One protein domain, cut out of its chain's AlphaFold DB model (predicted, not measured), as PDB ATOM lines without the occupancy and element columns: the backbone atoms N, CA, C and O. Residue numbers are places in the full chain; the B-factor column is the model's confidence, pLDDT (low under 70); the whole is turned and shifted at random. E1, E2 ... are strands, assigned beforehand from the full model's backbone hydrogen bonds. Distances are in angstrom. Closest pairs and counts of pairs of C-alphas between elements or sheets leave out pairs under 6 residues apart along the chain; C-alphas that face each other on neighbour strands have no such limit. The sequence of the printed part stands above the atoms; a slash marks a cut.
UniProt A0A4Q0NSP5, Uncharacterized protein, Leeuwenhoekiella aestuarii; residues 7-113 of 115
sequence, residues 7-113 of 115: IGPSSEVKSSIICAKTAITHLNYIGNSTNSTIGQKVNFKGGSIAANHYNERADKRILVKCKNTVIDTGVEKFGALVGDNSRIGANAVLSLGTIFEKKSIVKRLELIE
ATOM      1  N   ILE A   7      29.862  51.838  34.726       95.19
ATOM      2  CA  ILE A   7      28.870  50.764  34.604       95.19
ATOM      3  C   ILE A   7      27.808  50.994  35.674       95.19
ATOM      4  O   ILE A   7      28.124  51.052  36.861       95.19
ATOM      5  N   GLY A   8      26.565  51.192  35.249       94.69
ATOM      6  CA  GLY A   8      25.434  51.385  36.140       94.69
ATOM      7  C   GLY A   8      24.949  50.078  36.772       94.69
ATOM      8  O   GLY A   8      25.416  48.990  36.432       94.69
ATOM      9  N   PRO A   9      24.001  50.174  37.716       95.56
ATOM     10  CA  PRO A   9      23.473  49.012  38.415       95.56
ATOM     11  C   PRO A   9      22.731  48.069  37.465       95.56
ATOM     12  O   PRO A   9      22.112  48.497  36.485       95.56
ATOM     13  N   SER A  10      22.769  46.776  37.796       95.75
ATOM     14  CA  SER A  10      22.094  45.712  37.041       95.75
ATOM     15  C   SER A  10      22.507  45.652  35.567       95.75
ATOM     16  O   SER A  10      21.706  45.289  34.710       95.75
ATOM     17  N   SER A  11      23.750  46.037  35.272       94.44
ATOM     18  CA  SER A  11      24.357  45.868  33.960       94.44
ATOM     19  C   SER A  11      25.325  44.699  33.942       94.44
ATOM     20  O   SER A  11      26.182  44.579  34.814       94.44
ATOM     21  N   GLU A  12      25.218  43.872  32.908       92.56
ATOM     22  CA  GLU A  12      26.136  42.766  32.669       92.56
ATOM     23  C   GLU A  12      27.055  43.105  31.496       92.56
ATOM     24  O   GLU A  12      26.603  43.402  30.387       92.56
ATOM     25  N   VAL A  13      28.362  43.044  31.741       90.69
ATOM     26  CA  VAL A  13      29.395  43.162  30.711       90.69
ATOM     27  C   VAL A  13      30.248  41.907  30.762       90.69
ATOM     28  O   VAL A  13      30.878  41.628  31.780       90.69
ATOM     29  N   LYS A  14      30.304  41.162  29.659       87.69
ATOM     30  CA  LYS A  14      31.030  39.892  29.603       87.69
ATOM     31  C   LYS A  14      31.949  39.841  28.394       87.69
ATOM     32  O   LYS A  14      31.479  39.929  27.267       87.69
ATOM     33  N   SER A  15      33.240  39.626  28.641       86.94
ATOM     34  CA  SER A  15      34.260  39.434  27.602       86.94
ATOM     35  C   SER A  15      34.243  40.542  26.540       86.94
ATOM     36  O   SER A  15      34.164  40.215  25.367       86.94
ATOM     37  N   SER A  16      34.277  41.819  26.935       87.81
ATOM     38  CA  SER A  16      34.146  42.982  26.032       87.81
ATOM     39  C   SER A  16      35.274  43.994  26.241       87.81
ATOM     40  O   SER A  16      35.751  44.176  27.366       87.81
ATOM     41  N   ILE A  17      35.652  44.720  25.184       91.50
ATOM     42  CA  ILE A  17      36.566  45.868  25.283       91.50
ATOM     43  C   ILE A  17      35.735  47.150  25.374       91.50
ATOM     44  O   ILE A  17      34.940  47.451  24.487       91.50
ATOM     45  N   ILE A  18      35.927  47.916  26.452       93.31
ATOM     46  CA  ILE A  18      35.263  49.209  26.665       93.31
ATOM     47  C   ILE A  18      36.324  50.289  26.858       93.31
ATOM     48  O   ILE A  18      37.087  50.240  27.831       93.31
ATOM     49  N   CYS A  19      36.352  51.244  25.930       94.50
ATOM     50  CA  CYS A  19      37.325  52.330  25.880       94.50
ATOM     51  C   CYS A  19      36.930  53.526  26.766       94.50
ATOM     52  O   CYS A  19      35.813  53.614  27.281       94.50
ATOM     53  N   ALA A  20      37.870  54.457  26.948       96.31
ATOM     54  CA  ALA A  20      37.777  55.518  27.943       96.31
ATOM     55  C   ALA A  20      36.511  56.387  27.854       96.31
ATOM     56  O   ALA A  20      36.005  56.708  26.773       96.31
ATOM     57  N   LYS A  21      36.057  56.865  29.021       96.75
ATOM     58  CA  LYS A  21      34.932  57.810  29.179       96.75
ATOM     59  C   LYS A  21      33.582  57.294  28.662       96.75
ATOM     60  O   LYS A  21      32.674  58.091  28.432       96.75
ATOM     61  N   THR A  22      33.445  55.987  28.460       97.19
ATOM     62  CA  THR A  22      32.181  55.360  28.066       97.19
ATOM     63  C   THR A  22      31.286  55.133  29.278       97.19
ATOM     64  O   THR A  22      31.741  54.714  30.340       97.19
ATOM     65  N   ALA A  23      30.000  55.423  29.114       97.38
ATOM     66  CA  ALA A  23      28.985  55.246  30.137       97.38
ATOM     67  C   ALA A  23      27.969  54.201  29.682       97.38
ATOM     68  O   ALA A  23      27.241  54.408  28.712       97.38
ATOM     69  N   ILE A  24      27.909  53.100  30.415       95.94
ATOM     70  CA  ILE A  24      26.856  52.097  30.335       95.94
ATOM     71  C   ILE A  24      25.998  52.330  31.565       95.94
ATOM     72  O   ILE A  24      26.481  52.207  32.683       95.94
ATOM     73  N   THR A  25      24.769  52.799  31.367       95.38
ATOM     74  CA  THR A  25      23.883  53.176  32.481       95.38
ATOM     75  C   THR A  25      23.273  51.926  33.136       95.38
ATOM     76  O   THR A  25      23.971  50.937  33.303       95.38
ATOM     77  N   HIS A  26      22.014  51.938  33.567       94.50
ATOM     78  CA  HIS A  26      21.405  50.802  34.269       94.50
ATOM     79  C   HIS A  26      20.757  49.796  33.308       94.50
ATOM     80  O   HIS A  26      20.317  50.178  32.224       94.50
ATOM     81  N   LEU A  27      20.636  48.532  33.725       94.44
ATOM     82  CA  LEU A  27      19.866  47.484  33.025       94.44
ATOM     83  C   LEU A  27      20.374  47.117  31.617       94.44
ATOM     84  O   LEU A  27      19.622  46.596  30.802       94.44
ATOM     85  N   ASN A  28      21.639  47.399  31.308       93.62
ATOM     86  CA  ASN A  28      22.232  47.026  30.018       93.62
ATOM     87  C   ASN A  28      22.800  45.604  30.011       93.62
ATOM     88  O   ASN A  28      23.407  45.182  30.996       93.62
ATOM     89  N   TYR A  29      22.737  44.936  28.859       90.56
ATOM     90  CA  TYR A  29      23.484  43.706  28.588       90.56
ATOM     91  C   TYR A  29      24.462  43.917  27.429       90.56
ATOM     92  O   TYR A  29      24.060  44.308  26.332       90.56
ATOM     93  N   ILE A  30      25.749  43.652  27.670       85.81
ATOM     94  CA  ILE A  30      26.831  43.738  26.679       85.81
ATOM     95  C   ILE A  30      27.723  42.497  26.816       85.81
ATOM     96  O   ILE A  30      28.759  42.518  27.490       85.81
ATOM     97  N   GLY A  31      27.302  41.381  26.219       75.00
ATOM     98  CA  GLY A  31      27.912  40.072  26.475       75.00
ATOM     99  C   GLY A  31      28.778  39.484  25.358       75.00
ATOM    100  O   GLY A  31      28.616  39.826  24.190       75.00
ATOM    101  N   ASN A  32      29.613  38.504  25.740       60.16
ATOM    102  CA  ASN A  32      30.481  37.608  24.952       60.16
ATOM    103  C   ASN A  32      30.910  38.135  23.585       60.16
ATOM    104  O   ASN A  32      30.252  37.951  22.565       60.16
ATOM    105  N   SER A  33      32.043  38.815  23.631       52.25
ATOM    106  CA  SER A  33      32.263  39.995  22.832       52.25
ATOM    107  C   SER A  33      33.766  40.243  22.679       52.25
ATOM    108  O   SER A  33      34.218  41.383  22.654       52.25
ATOM    109  N   THR A  34      34.576  39.181  22.576       41.19
ATOM    110  CA  THR A  34      36.012  39.305  22.255       41.19
ATOM    111  C   THR A  34      36.232  40.085  20.951       41.19
ATOM    112  O   THR A  34      37.309  40.621  20.723       41.19
ATOM    113  N   ASN A  35      35.165  40.221  20.154       56.41
ATOM    114  CA  ASN A  35      35.062  40.992  18.924       56.41
ATOM    115  C   ASN A  35      34.074  42.177  19.023       56.41
ATOM    116  O   ASN A  35      33.683  42.737  18.009       56.41
ATOM    117  N   SER A  36      33.645  42.564  20.222       64.25
ATOM    118  CA  SER A  36      32.793  43.728  20.474       64.25
ATOM    119  C   SER A  36      33.626  44.768  21.196       64.25
ATOM    120  O   SER A  36      34.142  44.568  22.303       64.25
ATOM    121  N   THR A  37      33.807  45.875  20.504       83.69
ATOM    122  CA  THR A  37      34.638  46.980  20.942       83.69
ATOM    123  C   THR A  37      33.735  48.182  21.047       83.69
ATOM    124  O   THR A  37      33.184  48.648  20.049       83.69
ATOM    125  N   ILE A  38      33.586  48.678  22.268       90.00
ATOM    126  CA  ILE A  38      32.880  49.918  22.534       90.00
ATOM    127  C   ILE A  38      33.918  51.030  22.585       90.00
ATOM    128  O   ILE A  38      34.764  51.061  23.480       90.00
ATOM    129  N   GLY A  39      33.846  51.927  21.606       94.00
ATOM    130  CA  GLY A  39      34.729  53.074  21.454       94.00
ATOM    131  C   GLY A  39      34.676  54.039  22.634       94.00
ATOM    132  O   GLY A  39      33.980  53.838  23.629       94.00
ATOM    133  N   GLN A  40      35.459  55.107  22.544       96.44
ATOM    134  CA  GLN A  40      35.549  56.114  23.597       96.44
ATOM    135  C   GLN A  40      34.308  57.005  23.620       96.44
ATOM    136  O   GLN A  40      33.742  57.327  22.572       96.44
ATOM    137  N   LYS A  41      33.938  57.495  24.808       96.88
ATOM    138  CA  LYS A  41      32.822  58.444  24.999       96.88
ATOM    139  C   LYS A  41      31.485  57.937  24.437       96.88
ATOM    140  O   LYS A  41      30.672  58.734  23.966       96.88
ATOM    141  N   VAL A  42      31.256  56.627  24.463       97.31
ATOM    142  CA  VAL A  42      29.972  56.036  24.069       97.31
ATOM    143  C   VAL A  42      28.989  56.121  25.237       97.31
ATOM    144  O   VAL A  42      29.384  56.061  26.401       97.31
ATOM    145  N   ASN A  43      27.699  56.286  24.945       97.19
ATOM    146  CA  ASN A  43      26.648  56.306  25.963       97.19
ATOM    147  C   ASN A  43      25.576  55.256  25.659       97.19
ATOM    148  O   ASN A  43      24.804  55.444  24.722       97.19
ATOM    149  N   PHE A  44      25.521  54.195  26.463       96.94
ATOM    150  CA  PHE A  44      24.416  53.240  26.496       96.94
ATOM    151  C   PHE A  44      23.397  53.677  27.549       96.94
ATOM    152  O   PHE A  44      23.679  53.685  28.755       96.94
ATOM    153  N   LYS A  45      22.212  54.089  27.087       97.25
ATOM    154  CA  LYS A  45      21.097  54.489  27.955       97.25
ATOM    155  C   LYS A  45      20.424  53.270  28.595       97.25
ATOM    156  O   LYS A  45      20.813  52.138  28.359       97.25
ATOM    157  N   GLY A  46      19.490  53.523  29.512       96.38
ATOM    158  CA  GLY A  46      18.931  52.466  30.351       96.38
ATOM    159  C   GLY A  46      18.283  51.368  29.512       96.38
ATOM    160  O   GLY A  46      17.557  51.687  28.569       96.38
ATOM    161  N   GLY A  47      18.562  50.109  29.844       94.88
ATOM    162  CA  GLY A  47      17.923  48.953  29.214       94.88
ATOM    163  C   GLY A  47      18.387  48.619  27.793       94.88
ATOM    164  O   GLY A  47      17.757  47.788  27.148       94.88
ATOM    165  N   SER A  48      19.437  49.258  27.262       96.38
ATOM    166  CA  SER A  48      19.936  48.910  25.929       96.38
ATOM    167  C   SER A  48      20.646  47.549  25.935       96.38
ATOM    168  O   SER A  48      21.340  47.181  26.887       96.38
ATOM    169  N   ILE A  49      20.500  46.800  24.846       94.19
ATOM    170  CA  ILE A  49      21.036  45.442  24.717       94.19
ATOM    171  C   ILE A  49      21.917  45.370  23.474       94.19
ATOM    172  O   ILE A  49      21.490  45.732  22.383       94.19
ATOM    173  N   ALA A  50      23.140  44.865  23.632       92.88
ATOM    174  CA  ALA A  50      23.948  44.373  22.523       92.88
ATOM    175  C   ALA A  50      23.851  42.843  22.495       92.88
ATOM    176  O   ALA A  50      24.462  42.159  23.323       92.88
ATOM    177  N   ALA A  51      23.041  42.317  21.574       90.12
ATOM    178  CA  ALA A  51      22.846  40.884  21.407       90.12
ATOM    179  C   ALA A  51      24.123  40.226  20.873       90.12
ATOM    180  O   ALA A  51      24.914  40.853  20.174       90.12
ATOM    181  N   ASN A  52      24.332  38.959  21.218       87.00
ATOM    182  CA  ASN A  52      25.573  38.255  20.907       87.00
ATOM    183  C   ASN A  52      25.390  36.803  20.467       87.00
ATOM    184  O   ASN A  52      26.394  36.139  20.245       87.00
ATOM    185  N   HIS A  53      24.165  36.281  20.380       87.38
ATOM    186  CA  HIS A  53      23.912  34.912  19.940       87.38
ATOM    187  C   HIS A  53      22.537  34.773  19.279       87.38
ATOM    188  O   HIS A  53      21.572  35.368  19.755       87.38
ATOM    189  N   TYR A  54      22.462  34.001  18.187       87.88
ATOM    190  CA  TYR A  54      21.212  33.685  17.505       87.88
ATOM    191  C   TYR A  54      20.565  32.514  18.233       87.88
ATOM    192  O   TYR A  54      21.175  31.454  18.389       87.88
ATOM    193  N   ASN A  55      19.330  32.707  18.682       87.88
ATOM    194  CA  ASN A  55      18.558  31.644  19.320       87.88
ATOM    195  C   ASN A  55      17.666  30.912  18.305       87.88
ATOM    196  O   ASN A  55      17.342  29.744  18.473       87.88
ATOM    197  N   GLU A  56      17.272  31.620  17.255       89.75
ATOM    198  CA  GLU A  56      16.248  31.238  16.293       89.75
ATOM    199  C   GLU A  56      16.801  30.580  15.021       89.75
ATOM    200  O   GLU A  56      16.048  29.943  14.287       89.75
ATOM    201  N   ARG A  57      18.107  30.714  14.750       89.19
ATOM    202  CA  ARG A  57      18.754  30.153  13.555       89.19
ATOM    203  C   ARG A  57      19.359  28.775  13.835       89.19
ATOM    204  O   ARG A  57      19.965  28.553  14.883       89.19
ATOM    205  N   ALA A  58      19.236  27.869  12.862       90.12
ATOM    206  CA  ALA A  58      19.926  26.577  12.880       90.12
ATOM    207  C   ALA A  58      21.438  26.746  12.652       90.12
ATOM    208  O   ALA A  58      22.237  26.194  13.405       90.12
ATOM    209  N   ASP A  59      21.822  27.551  11.653       91.19
ATOM    210  CA  ASP A  59      23.200  28.022  11.490       91.19
ATOM    211  C   ASP A  59      23.406  29.274  12.347       91.19
ATOM    212  O   ASP A  59      22.777  30.312  12.132       91.19
ATOM    213  N   LYS A  60      24.272  29.151  13.350       90.69
ATOM    214  CA  LYS A  60      24.545  30.192  14.344       90.69
ATOM    215  C   LYS A  60      25.722  31.081  13.961       90.69
ATOM    216  O   LYS A  60      26.033  31.999  14.721       90.69
ATOM    217  N   ARG A  61      26.374  30.833  12.817       92.19
ATOM    218  CA  ARG A  61      27.489  31.654  12.336       92.19
ATOM    219  C   ARG A  61      27.047  33.092  12.121       92.19
ATOM    220  O   ARG A  61      25.997  33.365  11.537       92.19
ATOM    221  N   ILE A  62      27.872  34.022  12.587       90.94
ATOM    222  CA  ILE A  62      27.580  35.446  12.489       90.94
ATOM    223  C   ILE A  62      28.255  36.011  11.247       90.94
ATOM    224  O   ILE A  62      29.479  35.985  11.106       90.94
ATOM    225  N   LEU A  63      27.433  36.559  10.361       92.38
ATOM    226  CA  LEU A  63      27.867  37.314   9.198       92.38
ATOM    227  C   LEU A  63      27.736  38.799   9.519       92.38
ATOM    228  O   LEU A  63      26.717  39.237  10.047       92.38
ATOM    229  N   VAL A  64      28.749  39.589   9.179       92.19
ATOM    230  CA  VAL A  64      28.709  41.041   9.379       92.19
ATOM    231  C   VAL A  64      28.765  41.762   8.050       92.19
ATOM    232  O   VAL A  64      29.617  41.485   7.205       92.19
ATOM    233  N   LYS A  65      27.865  42.728   7.865       91.19
ATOM    234  CA  LYS A  65      27.948  43.657   6.745       91.19
ATOM    235  C   LYS A  65      28.872  44.801   7.136       91.19
ATOM    236  O   LYS A  65      28.545  45.613   7.998       91.19
ATOM    237  N   CYS A  66      30.025  44.868   6.485       88.50
ATOM    238  CA  CYS A  66      30.951  45.982   6.603       88.50
ATOM    239  C   CYS A  66      31.038  46.669   5.241       88.50
ATOM    240  O   CYS A  66      31.513  46.079   4.266       88.50
ATOM    241  N   LYS A  67      30.550  47.913   5.158       85.38
ATOM    242  CA  LYS A  67      30.437  48.672   3.901       85.38
ATOM    243  C   LYS A  67      29.648  47.875   2.847       85.38
ATOM    244  O   LYS A  67      28.474  47.571   3.053       85.38
ATOM    245  N   ASN A  68      30.300  47.507   1.746       87.94
ATOM    246  CA  ASN A  68      29.698  46.781   0.627       87.94
ATOM    247  C   ASN A  68      30.079  45.294   0.620       87.94
ATOM    248  O   ASN A  68      29.851  44.609  -0.371       87.94
ATOM    249  N   THR A  69      30.658  44.791   1.712       92.19
ATOM    250  CA  THR A  69      31.104  43.401   1.830       92.19
ATOM    251  C   THR A  69      30.427  42.709   3.001       92.19
ATOM    252  O   THR A  69      30.243  43.303   4.065       92.19
ATOM    253  N   VAL A  70      30.072  41.444   2.796       94.19
ATOM    254  CA  VAL A  70      29.653  40.538   3.864       94.19
ATOM    255  C   VAL A  70      30.869  39.721   4.272       94.19
ATOM    256  O   VAL A  70      31.541  39.146   3.419       94.19
ATOM    257  N   ILE A  71      31.165  39.714   5.565       92.88
ATOM    258  CA  ILE A  71      32.310  39.018   6.142       92.88
ATOM    259  C   ILE A  71      31.766  37.917   7.046       92.88
ATOM    260  O   ILE A  71      30.990  38.198   7.961       92.88
ATOM    261  N   ASP A  72      32.179  36.674   6.797       93.00
ATOM    262  CA  ASP A  72      31.980  35.586   7.752       93.00
ATOM    263  C   ASP A  72      32.956  35.777   8.914       93.00
ATOM    264  O   ASP A  72      34.172  35.836   8.721       93.00
ATOM    265  N   THR A  73      32.416  35.941  10.122       89.88
ATOM    266  CA  THR A  73      33.238  36.136  11.320       89.88
ATOM    267  C   THR A  73      33.870  34.836  11.817       89.88
ATOM    268  O   THR A  73      34.771  34.889  12.652       89.88
ATOM    269  N   GLY A  74      33.400  33.678  11.335       90.88
ATOM    270  CA  GLY A  74      33.841  32.355  11.770       90.88
ATOM    271  C   GLY A  74      33.417  31.990  13.196       90.88
ATOM    272  O   GLY A  74      33.867  30.972  13.720       90.88
ATOM    273  N   VAL A  75      32.574  32.804  13.843       90.56
ATOM    274  CA  VAL A  75      32.136  32.605  15.229       90.56
ATOM    275  C   VAL A  75      30.615  32.617  15.350       90.56
ATOM    276  O   VAL A  75      29.907  33.251  14.572       90.56
ATOM    277  N   GLU A  76      30.110  31.940  16.380       91.31
ATOM    278  CA  GLU A  76      28.676  31.900  16.714       91.31
ATOM    279  C   GLU A  76      28.261  32.936  17.770       91.31
ATOM    280  O   GLU A  76      27.087  33.026  18.152       91.31
ATOM    281  N   LYS A  77      29.244  33.678  18.302       88.50
ATOM    282  CA  LYS A  77      29.032  34.742  19.282       88.50
ATOM    283  C   LYS A  77      29.822  35.995  18.942       88.50
ATOM    284  O   LYS A  77      31.048  35.971  18.922       88.50
ATOM    285  N   PHE A  78      29.109  37.088  18.711       89.00
ATOM    286  CA  PHE A  78      29.670  38.377  18.328       89.00
ATOM    287  C   PHE A  78      28.679  39.461  18.746       89.00
ATOM    288  O   PHE A  78      27.540  39.463  18.287       89.00
ATOM    289  N   GLY A  79      29.121  40.367  19.621       90.19
ATOM    290  CA  GLY A  79      28.323  41.500  20.094       90.19
ATOM    291  C   GLY A  79      28.209  42.616  19.055       90.19
ATOM    292  O   GLY A  79      27.632  42.429  17.990       90.19
ATOM    293  N   ALA A  80      28.776  43.787  19.350       92.19
ATOM    294  CA  ALA A  80      28.723  44.942  18.461       92.19
ATOM    295  C   ALA A  80      30.046  45.725  18.437       92.19
ATOM    296  O   ALA A  80      30.715  45.914  19.450       92.19
ATOM    297  N   LEU A  81      30.411  46.254  17.279       93.50
ATOM    298  CA  LEU A  81      31.479  47.241  17.153       93.50
ATOM    299  C   LEU A  81      30.845  48.628  17.174       93.50
ATOM    300  O   LEU A  81      30.122  48.986  16.250       93.50
ATOM    301  N   VAL A  82      31.092  49.412  18.222       95.12
ATOM    302  CA  VAL A  82      30.471  50.733  18.389       95.12
ATOM    303  C   VAL A  82      31.533  51.820  18.345       95.12
ATOM    304  O   VAL A  82      32.337  51.943  19.266       95.12
ATOM    305  N   GLY A  83      31.525  52.634  17.290       95.56
ATOM    306  CA  GLY A  83      32.485  53.717  17.105       95.56
ATOM    307  C   GLY A  83      32.409  54.815  18.173       95.56
ATOM    308  O   GLY A  83      31.378  55.036  18.813       95.56
ATOM    309  N   ASP A  84      33.515  55.545  18.337       97.25
ATOM    310  CA  ASP A  84      33.657  56.620  19.327       97.25
ATOM    311  C   ASP A  84      32.528  57.664  19.256       97.25
ATOM    312  O   ASP A  84      32.096  58.065  18.174       97.25
ATOM    313  N   ASN A  85      32.146  58.218  20.409       98.00
ATOM    314  CA  ASN A  85      31.120  59.260  20.570       98.00
ATOM    315  C   ASN A  85      29.706  58.847  20.119       98.00
ATOM    316  O   ASN A  85      28.861  59.713  19.873       98.00
ATOM    317  N   SER A  86      29.440  57.547  19.993       98.12
ATOM    318  CA  SER A  86      28.107  57.048  19.657       98.12
ATOM    319  C   SER A  86      27.150  57.098  20.851       98.12
ATOM    320  O   SER A  86      27.553  57.053  22.016       98.12
ATOM    321  N   ARG A  87      25.852  57.197  20.564       97.88
ATOM    322  CA  ARG A  87      24.782  57.264  21.568       97.88
ATOM    323  C   ARG A  87      23.748  56.190  21.277       97.88
ATOM    324  O   ARG A  87      23.099  56.242  20.239       97.88
ATOM    325  N   ILE A  88      23.592  55.258  22.206       97.81
ATOM    326  CA  ILE A  88      22.625  54.169  22.125       97.81
ATOM    327  C   ILE A  88      21.428  54.525  23.002       97.81
ATOM    328  O   ILE A  88      21.563  54.742  24.210       97.81
ATOM    329  N   GLY A  89      20.266  54.682  22.370       97.69
ATOM    330  CA  GLY A  89      19.021  55.072  23.018       97.69
ATOM    331  C   GLY A  89      18.513  54.028  24.010       97.69
ATOM    332  O   GLY A  89      18.843  52.849  23.923       97.69
ATOM    333  N   ALA A  90      17.703  54.472  24.973       97.25
ATOM    334  CA  ALA A  90      17.152  53.589  26.000       97.25
ATOM    335  C   ALA A  90      16.328  52.468  25.360       97.25
ATOM    336  O   ALA A  90      15.579  52.738  24.415       97.25
ATOM    337  N   ASN A  91      16.473  51.251  25.884       97.25
ATOM    338  CA  ASN A  91      15.825  50.037  25.381       97.25
ATOM    339  C   ASN A  91      16.080  49.748  23.889       97.25
ATOM    340  O   ASN A  91      15.312  49.023  23.265       97.25
ATOM    341  N   ALA A  92      17.118  50.339  23.289       97.31
ATOM    342  CA  ALA A  92      17.537  49.973  21.945       97.31
ATOM    343  C   ALA A  92      18.193  48.591  21.947       97.31
ATOM    344  O   ALA A  92      18.906  48.237  22.892       97.31
ATOM    345  N   VAL A  93      18.000  47.851  20.862       95.50
ATOM    346  CA  VAL A  93      18.590  46.529  20.664       95.50
ATOM    347  C   VAL A  93      19.529  46.597  19.473       95.50
ATOM    348  O   VAL A  93      19.127  46.962  18.373       95.50
ATOM    349  N   LEU A  94      20.792  46.255  19.698       94.81
ATOM    350  CA  LEU A  94      21.770  46.063  18.638       94.81
ATOM    351  C   LEU A  94      21.821  44.572  18.332       94.81
ATOM    352  O   LEU A  94      22.206  43.790  19.208       94.81
ATOM    353  N   SER A  95      21.435  44.182  17.117       92.38
ATOM    354  CA  SER A  95      21.596  42.801  16.674       92.38
ATOM    355  C   SER A  95      23.070  42.414  16.652       92.38
ATOM    356  O   SER A  95      23.973  43.257  16.574       92.38
ATOM    357  N   LEU A  96      23.306  41.113  16.728       90.62
ATOM    358  CA  LEU A  96      24.633  40.532  16.680       90.62
ATOM    359  C   LEU A  96      25.394  41.032  15.460       90.62
ATOM    360  O   LEU A  96      24.833  41.161  14.374       90.62
ATOM    361  N   GLY A  97      26.685  41.281  15.615       90.06
ATOM    362  CA  GLY A  97      27.485  41.710  14.480       90.06
ATOM    363  C   GLY A  97      27.265  43.159  14.066       90.06
ATOM    364  O   GLY A  97      27.846  43.569  13.064       90.06
ATOM    365  N   THR A  98      26.454  43.947  14.784       92.75
ATOM    366  CA  THR A  98      26.230  45.363  14.455       92.75
ATOM    367  C   THR A  98      27.555  46.123  14.456       92.75
ATOM    368  O   THR A  98      28.328  46.040  15.411       92.75
ATOM    369  N   ILE A  99      27.807  46.888  13.392       92.75
ATOM    370  CA  ILE A  99      28.991  47.738  13.248       92.75
ATOM    371  C   ILE A  99      28.527  49.178  13.059       92.75
ATOM    372  O   ILE A  99      27.875  49.507  12.070       92.75
ATOM    373  N   PHE A 100      28.897  50.043  13.997       93.75
ATOM    374  CA  PHE A 100      28.683  51.476  13.911       93.75
ATOM    375  C   PHE A 100      29.981  52.231  13.710       93.75
ATOM    376  O   PHE A 100      30.961  52.049  14.437       93.75
ATOM    377  N   GLU A 101      29.919  53.171  12.777       93.94
ATOM    378  CA  GLU A 101      30.909  54.224  12.635       93.94
ATOM    379  C   GLU A 101      30.898  55.170  13.847       93.94
ATOM    380  O   GLU A 101      30.059  55.108  14.752       93.94
ATOM    381  N   LYS A 102      31.877  56.070  13.889       95.88
ATOM    382  CA  LYS A 102      31.950  57.086  14.943       95.88
ATOM    383  C   LYS A 102      30.736  58.019  14.876       95.88
ATOM    384  O   LYS A 102      30.299  58.398  13.794       95.88
ATOM    385  N   LYS A 103      30.284  58.490  16.043       97.44
ATOM    386  CA  LYS A 103      29.175  59.449  16.220       97.44
ATOM    387  C   LYS A 103      27.798  58.928  15.778       97.44
ATOM    388  O   LYS A 103      26.892  59.737  15.567       97.44
ATOM    389  N   SER A 104      27.607  57.613  15.685       96.81
ATOM    390  CA  SER A 104      26.298  57.029  15.393       96.81
ATOM    391  C   SER A 104      25.293  57.289  16.517       96.81
ATOM    392  O   SER A 104      25.639  57.367  17.700       96.81
ATOM    393  N   ILE A 105      24.023  57.441  16.145       97.81
ATOM    394  CA  ILE A 105      22.922  57.665  17.082       97.81
ATOM    395  C   ILE A 105      21.870  56.600  16.818       97.81
ATOM    396  O   ILE A 105      21.286  56.577  15.741       97.81
ATOM    397  N   VAL A 106      21.619  55.772  17.825       97.56
ATOM    398  CA  VAL A 106      20.498  54.836  17.853       97.56
ATOM    399  C   VAL A 106      19.404  55.453  18.709       97.56
ATOM    400  O   VAL A 106      19.653  55.935  19.821       97.56
ATOM    401  N   LYS A 107      18.190  55.497  18.175       98.00
ATOM    402  CA  LYS A 107      17.015  56.046  18.843       98.00
ATOM    403  C   LYS A 107      16.579  55.132  19.985       98.00
ATOM    404  O   LYS A 107      17.023  54.001  20.147       98.00
ATOM    405  N   ARG A 108      15.710  55.664  20.842       97.38
ATOM    406  CA  ARG A 108      15.080  54.867  21.901       97.38
ATOM    407  C   ARG A 108      14.171  53.824  21.259       97.38
ATOM    408  O   ARG A 108      13.488  54.166  20.299       97.38
ATOM    409  N   LEU A 109      14.142  52.617  21.825       97.44
ATOM    410  CA  LEU A 109      13.328  51.485  21.351       97.44
ATOM    411  C   LEU A 109      13.637  51.031  19.912       97.44
ATOM    412  O   LEU A 109      12.854  50.296  19.322       97.44
ATOM    413  N   GLU A 110      14.754  51.472  19.333       97.50
ATOM    414  CA  GLU A 110      15.134  51.079  17.981       97.50
ATOM    415  C   GLU A 110      15.813  49.706  18.001       97.50
ATOM    416  O   GLU A 110      16.731  49.468  18.791       97.50
ATOM    417  N   LEU A 111      15.353  48.818  17.120       95.75
ATOM    418  CA  LEU A 111      16.054  47.592  16.762       95.75
ATOM    419  C   LEU A 111      16.972  47.899  15.582       95.75
ATOM    420  O   LEU A 111      16.522  48.369  14.538       95.75
ATOM    421  N   ILE A 112      18.255  47.620  15.755       94.75
ATOM    422  CA  ILE A 112      19.250  47.728  14.698       94.75
ATOM    423  C   ILE A 112      19.499  46.329  14.183       94.75
ATOM    424  O   ILE A 112      20.185  45.538  14.828       94.75
ATOM    425  N   GLU A 113      18.922  46.040  13.025       89.88
ATOM    426  CA  GLU A 113      19.135  44.775  12.347       89.88
ATOM    427  C   GLU A 113      20.477  44.761  11.620       89.88
ATOM    428  O   GLU A 113      20.910  45.736  11.003       89.88
TER     429      GLU A 113
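What this domain is: This is residues 7 to 113 of the 115 residues of an uncharacterized protein of Leeuwenhoekiella aestuarii (UniProt A0A4Q0NSP5). Little structure is regular: the chain winds in stacked turns, parallel strands E1, E2, E5 and E6 make one wall, short parallel pairings the others, and hairpin E3 and E4 is at one end. The 107 printed residues hold no named helix and six strands, E1 to E6, all strand. The whole is compact, radius of gyration of the C-alphas 12.8 A, spanning 34 by 27 by 24 A.

How they stand to each other: Start at E1, residues 16 to 18; E2, residues 33 to 38, is parallel, with N 38 and O 17 within hydrogen-bond range, 2.9 A. E5, residues 80 to 82, and E6, residues 98 to 100, continue the sheet, with N 100 2.8 A from O 81. Hairpin E3, residues 63 to 66, and E4, residues 69 to 72, has N 64 2.9 A from O 71.

Where its parts are: Find C-alpha 16 at (34.146, 42.982, 26.032), where E1 begins; E6 ends at C-alpha 100, (28.683, 51.476, 13.911).

The domain as a whole: The printed part has no cut; link E2 to E3 is long; residues 32 to 36 are under pLDDT 70.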